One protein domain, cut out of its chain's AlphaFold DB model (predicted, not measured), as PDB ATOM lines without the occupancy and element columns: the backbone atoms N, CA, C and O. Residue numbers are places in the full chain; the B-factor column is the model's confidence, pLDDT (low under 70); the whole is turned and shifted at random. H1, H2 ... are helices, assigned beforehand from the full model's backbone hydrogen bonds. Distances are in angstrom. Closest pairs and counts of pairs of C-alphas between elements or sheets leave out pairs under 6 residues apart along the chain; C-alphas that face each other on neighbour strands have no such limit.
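Overview. This is residues 100 to 153 of the 379 residues of an uncharacterized protein of Anaerotruncus sp. CAG:528 (UniProt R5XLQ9). The model is an open arch: the long helix H3 makes one leg, H2 the top, and residues 104 to 118 the other leg, which ends in the short helix H1. The hollow between the legs is empty, and no helix touches another. The printed part has 54 residues and is all helix, in the order H1, H2, H3; it is extended, with a radius of gyration of the C-alphas of 15.6 A, and flat, spanning 46 by 28 by 11 A.

Arrangement. H3, residues 135 to 152, is apart from H2, residues 119 to 128, and from H1, residues 100 to 103. H1 and H2 are apart too. Residues 142 to 153, of which 142 to 152 belong to H3, stand free. In H2 and H3 every O i to N i+4 pair is within hydrogen-bond range; H1 is too short for such a pair.

Along the chain. H3 measures 25.4 A from C-alpha 135 at (5.581, -46.789, 37.142) to C-alpha 152 at (-2.793, -55.654, 59.406). H2 measures 14.2 A and H1 5.5 A, from C-alpha 100 at (-23.603, -43.365, 40.981).

Size, cuts and confidence. The C-alphas farthest apart, of Phe 116 and Tyr 153, are 47.1 A apart. The printed part has no cut. H1 to H2 is a long link of 15 residues, H2 to H3 a short one of 6. Mean pLDDT of the printed part is 76.6; residues 100 to 103, 142 to 147 and 149 to 151 are under 70.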
ATOM      1  N   TYR A 100     -23.726 -43.831  42.356       66.62
ATOM      2  CA  TYR A 100     -23.603 -43.365  40.981       66.62
ATOM      3  C   TYR A 100     -22.231 -42.747  40.671       66.62
ATOM      4  O   TYR A 100     -21.632 -43.041  39.642       66.62
ATOM      5  N   VAL A 101     -21.697 -41.923  41.575       64.94
ATOM      6  CA  VAL A 101     -20.417 -41.227  41.369       64.94
ATOM      7  C   VAL A 101     -19.237 -42.199  41.426       64.94
ATOM      8  O   VAL A 101     -18.236 -41.989  40.748       64.94
ATOM      9  N   LYS A 102     -19.349 -43.281  42.208       63.69
ATOM     10  CA  LYS A 102     -18.273 -44.273  42.365       63.69
ATOM     11  C   LYS A 102     -18.282 -45.331  41.262       63.69
ATOM     12  O   LYS A 102     -17.214 -45.755  40.837       63.69
ATOM     13  N   GLU A 103     -19.458 -45.733  40.785       67.50
ATOM     14  CA  GLU A 103     -19.593 -46.901  39.901       67.50
ATOM     15  C   GLU A 103     -20.108 -46.570  38.493       67.50
ATOM     16  O   GLU A 103     -19.926 -47.367  37.581       67.50
ATOM     17  N   GLN A 104     -20.751 -45.414  38.296       72.38
ATOM     18  CA  GLN A 104     -21.515 -45.100  37.077       72.38
ATOM     19  C   GLN A 104     -21.209 -43.705  36.512       72.38
ATOM     20  O   GLN A 104     -21.953 -43.194  35.677       72.38
ATOM     21  N   PHE A 105     -20.105 -43.071  36.923       73.88
ATOM     22  CA  PHE A 105     -19.755 -41.711  36.488       73.88
ATOM     23  C   PHE A 105     -19.565 -41.586  34.966       73.88
ATOM     24  O   PHE A 105     -19.807 -40.522  34.401       73.88
ATOM     25  N   LEU A 106     -19.187 -42.679  34.294       76.12
ATOM     26  CA  LEU A 106     -19.057 -42.738  32.835       76.12
ATOM     27  C   LEU A 106     -20.402 -42.791  32.103       76.12
ATOM     28  O   LEU A 106     -20.433 -42.579  30.893       76.12
ATOM     29  N   HIS A 107     -21.511 -43.001  32.816       76.12
ATOM     30  CA  HIS A 107     -22.840 -42.933  32.224       76.12
ATOM     31  C   HIS A 107     -23.388 -41.494  32.142       76.12
ATOM     32  O   HIS A 107     -24.459 -41.318  31.584       76.12
ATOM     33  N   TYR A 108     -22.729 -40.455  32.680       76.50
ATOM     34  CA  TYR A 108     -23.138 -39.034  32.542       76.50
ATOM     35  C   TYR A 108     -24.623 -38.702  32.839       76.50
ATOM     36  O   TYR A 108     -25.270 -37.928  32.140       76.50
ATOM     37  N   GLY A 109     -25.178 -39.275  33.897       74.19
ATOM     38  CA  GLY A 109     -26.583 -39.188  34.306       74.19
ATOM     39  C   GLY A 109     -27.530 -40.214  33.665       74.19
ATOM     40  O   GLY A 109     -28.717 -40.193  33.980       74.19
ATOM     41  N   PHE A 110     -27.046 -41.096  32.786       73.94
ATOM     42  CA  PHE A 110     -27.862 -42.089  32.079       73.94
ATOM     43  C   PHE A 110     -27.817 -43.483  32.732       73.94
ATOM     44  O   PHE A 110     -26.940 -43.797  33.539       73.94
ATOM     45  N   ASP A 111     -28.777 -44.337  32.359       74.88
ATOM     46  CA  ASP A 111     -28.887 -45.724  32.844       74.88
ATOM     47  C   ASP A 111     -27.905 -46.692  32.156       74.88
ATOM     48  O   ASP A 111     -27.790 -47.851  32.559       74.88
ATOM     49  N   LYS A 112     -27.257 -46.259  31.068       74.94
ATOM     50  CA  LYS A 112     -26.383 -47.074  30.215       74.94
ATOM     51  C   LYS A 112     -25.223 -46.247  29.677       74.94
ATOM     52  O   LYS A 112     -25.329 -45.022  29.595       74.94
ATOM     53  N   ASP A 113     -24.183 -46.946  29.236       74.94
ATOM     54  CA  ASP A 113     -23.090 -46.363  28.467       74.94
ATOM     55  C   ASP A 113     -23.600 -45.660  27.205       74.94
ATOM     56  O   ASP A 113     -24.576 -46.069  26.570       74.94
ATOM     57  N   LEU A 114     -22.927 -44.569  26.856       79.81
ATOM     58  CA  LEU A 114     -23.246 -43.771  25.684       79.81
ATOM     59  C   LEU A 114     -22.609 -44.408  24.448       79.81
ATOM     60  O   LEU A 114     -21.389 -44.459  24.348       79.81
ATOM     61  N   ASP A 115     -23.425 -44.793  23.465       77.75
ATOM     62  CA  ASP A 115     -22.983 -45.478  22.234       77.75
ATOM     63  C   ASP A 115     -21.931 -44.703  21.406       77.75
ATOM     64  O   ASP A 115     -21.288 -45.263  20.521       77.75
ATOM     65  N   PHE A 116     -21.767 -43.397  21.648       81.62
ATOM     66  CA  PHE A 116     -20.767 -42.559  20.977       81.62
ATOM     67  C   PHE A 116     -19.435 -42.455  21.735       81.62
ATOM     68  O   PHE A 116     -18.485 -41.876  21.207       81.62
ATOM     69  N   ILE A 117     -19.351 -42.997  22.953       80.94
ATOM     70  CA  ILE A 117     -18.114 -43.110  23.726       80.94
ATOM     71  C   ILE A 117     -17.716 -44.584  23.744       80.94
ATOM     72  O   ILE A 117     -18.304 -45.403  24.440       80.94
ATOM     73  N   ALA A 118     -16.679 -44.910  22.983       85.25
ATOM     74  CA  ALA A 118     -16.105 -46.248  22.915       85.25
ATOM     75  C   ALA A 118     -15.212 -46.499  24.149       85.25
ATOM     76  O   ALA A 118     -13.986 -46.392  24.062       85.25
ATOM     77  N   VAL A 119     -15.821 -46.688  25.328       84.38
ATOM     78  CA  VAL A 119     -15.113 -46.760  26.624       84.38
ATOM     79  C   VAL A 119     -14.125 -47.925  26.649       84.38
ATOM     80  O   VAL A 119     -12.948 -47.713  26.953       84.38
ATOM     81  N   ASP A 120     -14.571 -49.125  26.276       86.31
ATOM     82  CA  ASP A 120     -13.741 -50.331  26.274       86.31
ATOM     83  C   ASP A 120     -12.596 -50.218  25.262       86.31
ATOM     84  O   ASP A 120     -11.440 -50.492  25.588       86.31
ATOM     85  N   GLU A 121     -12.877 -49.739  24.049       90.19
ATOM     86  CA  GLU A 121     -11.867 -49.552  23.009       90.19
ATOM     87  C   GLU A 121     -10.851 -48.470  23.386       90.19
ATOM     88  O   GLU A 121      -9.657 -48.611  23.108       90.19
ATOM     89  N   THR A 122     -11.306 -47.400  24.044       88.50
ATOM     90  CA  THR A 122     -10.434 -46.341  24.566       88.50
ATOM     91  C   THR A 122      -9.548 -46.887  25.680       88.50
ATOM     92  O   THR A 122      -8.342 -46.637  25.689       88.50
ATOM     93  N   PHE A 123     -10.105 -47.679  26.597       86.00
ATOM     94  CA  PHE A 123      -9.345 -48.314  27.666       86.00
ATOM     95  C   PHE A 123      -8.306 -49.302  27.124       86.00
ATOM     96  O   PHE A 123      -7.145 -49.270  27.540       86.00
ATOM     97  N   ASP A 124      -8.675 -50.120  26.139       91.44
ATOM     98  CA  ASP A 124      -7.767 -51.024  25.432       91.44
ATOM     99  C   ASP A 124      -6.649 -50.272  24.704       91.44
ATOM    100  O   ASP A 124      -5.486 -50.689  24.734       91.44
ATOM    101  N   TYR A 125      -6.976 -49.152  24.059       91.81
ATOM    102  CA  TYR A 125      -5.991 -48.287  23.423       91.81
ATOM    103  C   TYR A 125      -4.999 -47.717  24.446       91.81
ATOM    104  O   TYR A 125      -3.786 -47.775  24.225       91.81
ATOM    105  N   LEU A 126      -5.486 -47.219  25.586       88.81
ATOM    106  CA  LEU A 126      -4.650 -46.690  26.667       88.81
ATOM    107  C   LEU A 126      -3.754 -47.777  27.277       88.81
ATOM    108  O   LEU A 126      -2.557 -47.547  27.461       88.81
ATOM    109  N   LYS A 127      -4.286 -48.985  27.501       86.75
ATOM    110  CA  LYS A 127      -3.510 -50.165  27.918       86.75
ATOM    111  C   LYS A 127      -2.367 -50.463  26.955       86.75
ATOM    112  O   LYS A 127      -1.211 -50.529  27.367       86.75
ATOM    113  N   ARG A 128      -2.671 -50.589  25.658       88.44
ATOM    114  CA  ARG A 128      -1.663 -50.845  24.609       88.44
ATOM    115  C   ARG A 128      -0.642 -49.717  24.489       88.44
ATOM    116  O   ARG A 128       0.491 -49.970  24.095       88.44
ATOM    117  N   SER A 129      -1.032 -48.500  24.855       87.81
ATOM    118  CA  SER A 129      -0.164 -47.319  24.878       87.81
ATOM    119  C   SER A 129       0.689 -47.210  26.153       87.81
ATOM    120  O   SER A 129       1.432 -46.244  26.298       87.81
ATOM    121  N   GLY A 130       0.615 -48.183  27.070       83.12
ATOM    122  CA  GLY A 130       1.441 -48.241  28.281       83.12
ATOM    123  C   GLY A 130       0.869 -47.490  29.486       83.12
ATOM    124  O   GLY A 130       1.559 -47.322  30.488       83.12
ATOM    125  N   PHE A 131      -0.390 -47.046  29.440       82.12
ATOM    126  CA  PHE A 131      -0.996 -46.307  30.554       82.12
ATOM    127  C   PHE A 131      -1.507 -47.202  31.695       82.12
ATOM    128  O   PHE A 131      -1.880 -46.681  32.742       82.12
ATOM    129  N   SER A 132      -1.507 -48.529  31.532       76.44
ATOM    130  CA  SER A 132      -2.077 -49.451  32.524       76.44
ATOM    131  C   SER A 132      -1.092 -50.063  33.511       76.44
ATOM    132  O   SER A 132      -1.504 -50.366  34.615       76.44
ATOM    133  N   ASP A 133       0.169 -50.262  33.133       75.56
ATOM    134  CA  ASP A 133       1.195 -50.885  33.990       75.56
ATOM    135  C   ASP A 133       2.504 -50.090  33.903       75.56
ATOM    136  O   ASP A 133       3.591 -50.599  33.635       75.56
ATOM    137  N   ASN A 134       2.370 -48.769  34.005       81.12
ATOM    138  CA  ASN A 134       3.520 -47.885  34.124       81.12
ATOM    139  C   ASN A 134       3.895 -47.697  35.596       81.12
ATOM    140  O   ASN A 134       3.150 -48.045  36.513       81.12
ATOM    141  N   SER A 135       5.050 -47.072  35.811       73.75
ATOM    142  CA  SER A 135       5.581 -46.789  37.142       73.75
ATOM    143  C   SER A 135       4.623 -45.995  38.037       73.75
ATOM    144  O   SER A 135       4.621 -46.212  39.244       73.75
ATOM    145  N   LEU A 136       3.794 -45.104  37.481       78.19
ATOM    146  CA  LEU A 136       2.834 -44.317  38.261       78.19
ATOM    147  C   LEU A 136       1.635 -45.161  38.703       78.19
ATOM    148  O   LEU A 136       1.171 -45.009  39.834       78.19
ATOM    149  N   THR A 137       1.150 -46.064  37.846       75.56
ATOM    150  CA  THR A 137       0.095 -47.015  38.220       75.56
ATOM    151  C   THR A 137       0.590 -47.958  39.311       75.56
ATOM    152  O   THR A 137      -0.053 -48.055  40.351       75.56
ATOM    153  N   GLN A 138       1.785 -48.535  39.144       73.44
ATOM    154  CA  GLN A 138       2.404 -49.390  40.162       73.44
ATOM    155  C   GLN A 138       2.623 -48.645  41.485       73.44
ATOM    156  O   GLN A 138       2.388 -49.205  42.551       73.44
ATOM    157  N   ALA A 139       3.034 -47.372  41.446       70.81
ATOM    158  CA  ALA A 139       3.181 -46.559  42.652       70.81
ATOM    159  C   ALA A 139       1.840 -46.341  43.377       70.81
ATOM    160  O   ALA A 139       1.782 -46.435  44.601       70.81
ATOM    161  N   ARG A 140       0.752 -46.091  42.635       74.94
ATOM    162  CA  ARG A 140      -0.600 -45.952  43.205       74.94
ATOM    163  C   ARG A 140      -1.130 -47.258  43.788       74.94
ATOM    164  O   ARG A 140      -1.722 -47.237  44.862       74.94
ATOM    165  N   GLU A 141      -0.944 -48.369  43.082       73.38
ATOM    166  CA  GLU A 141      -1.372 -49.693  43.545       73.38
ATOM    167  C   GLU A 141      -0.611 -50.095  44.807       73.38
ATOM    168  O   GLU A 141      -1.242 -50.439  45.802       73.38
ATOM    169  N   ARG A 142       0.713 -49.904  44.839       67.25
ATOM    170  CA  ARG A 142       1.520 -50.112  46.051       67.25
ATOM    171  C   ARG A 142       1.090 -49.224  47.212       67.25
ATOM    172  O   ARG A 142       1.099 -49.679  48.345       67.25
ATOM    173  N   ALA A 143       0.685 -47.978  46.963       67.88
ATOM    174  CA  ALA A 143       0.147 -47.121  48.021       67.88
ATOM    175  C   ALA A 143      -1.172 -47.674  48.600       67.88
ATOM    176  O   ALA A 143      -1.388 -47.620  49.811       67.88
ATOM    177  N   MET A 144      -2.043 -48.247  47.756       69.44
ATOM    178  CA  MET A 144      -3.247 -48.942  48.224       69.44
ATOM    179  C   MET A 144      -2.905 -50.226  48.984       69.44
ATOM    180  O   MET A 144      -3.436 -50.440  50.071       69.44
ATOM    181  N   GLU A 145      -2.007 -51.058  48.462       69.00
ATOM    182  CA  GLU A 145      -1.553 -52.286  49.126       69.00
ATOM    183  C   GLU A 145      -0.907 -51.982  50.483       69.00
ATOM    184  O   GLU A 145      -1.289 -52.586  51.486       69.00
ATOM    185  N   SER A 146      -0.037 -50.968  50.543       63.72
ATOM    186  CA  SER A 146       0.561 -50.442  51.775       63.72
ATOM    187  C   SER A 146      -0.507 -50.154  52.820       63.72
ATOM    188  O   SER A 146      -0.405 -50.636  53.941       63.72
ATOM    189  N   SER A 147      -1.584 -49.447  52.456       68.44
ATOM    190  CA  SER A 147      -2.657 -49.115  53.405       68.44
ATOM    191  C   SER A 147      -3.339 -50.349  54.018       68.44
ATOM    192  O   SER A 147      -3.767 -50.319  55.172       68.44
ATOM    193  N   VAL A 148      -3.397 -51.464  53.281       70.19
ATOM    194  CA  VAL A 148      -3.925 -52.739  53.783       70.19
ATOM    195  C   VAL A 148      -2.922 -53.405  54.729       70.19
ATOM    196  O   VAL A 148      -3.320 -53.902  55.784       70.19
ATOM    197  N   PHE A 149      -1.629 -53.385  54.392       67.75
ATOM    198  CA  PHE A 149      -0.569 -53.912  55.257       67.75
ATOM    199  C   PHE A 149      -0.410 -53.109  56.554       67.75
ATOM    200  O   PHE A 149      -0.176 -53.707  57.602       67.75
ATOM    201  N   GLU A 150      -0.605 -51.788  56.512       69.31
ATOM    202  CA  GLU A 150      -0.651 -50.920  57.694       69.31
ATOM    203  C   GLU A 150      -1.730 -51.398  58.679       69.31
ATOM    204  O   GLU A 150      -1.457 -51.668  59.847       69.31
ATOM    205  N   LEU A 151      -2.962 -51.600  58.206       67.50
ATOM    206  CA  LEU A 151      -4.073 -52.038  59.060       67.50
ATOM    207  C   LEU A 151      -3.882 -53.449  59.640       67.50
ATOM    208  O   LEU A 151      -4.476 -53.773  60.668       67.50
ATOM    209  N   ALA A 152      -3.073 -54.284  58.987       71.12
ATOM    210  CA  ALA A 152      -2.793 -55.654  59.406       71.12
ATOM    211  C   ALA A 152      -1.523 -55.791  60.265       71.12
ATOM    212  O   ALA A 152      -1.243 -56.890  60.755       71.12
ATOM    213  N   TYR A 153      -0.739 -54.721  60.434       78.62
ATOM    214  CA  TYR A 153       0.519 -54.791  61.164       78.62
ATOM    215  C   TYR A 153       0.291 -54.907  62.672       78.62
ATOM    216  O   TYR A 153      -0.155 -53.971  63.333       78.62
TER     217      TYR A 153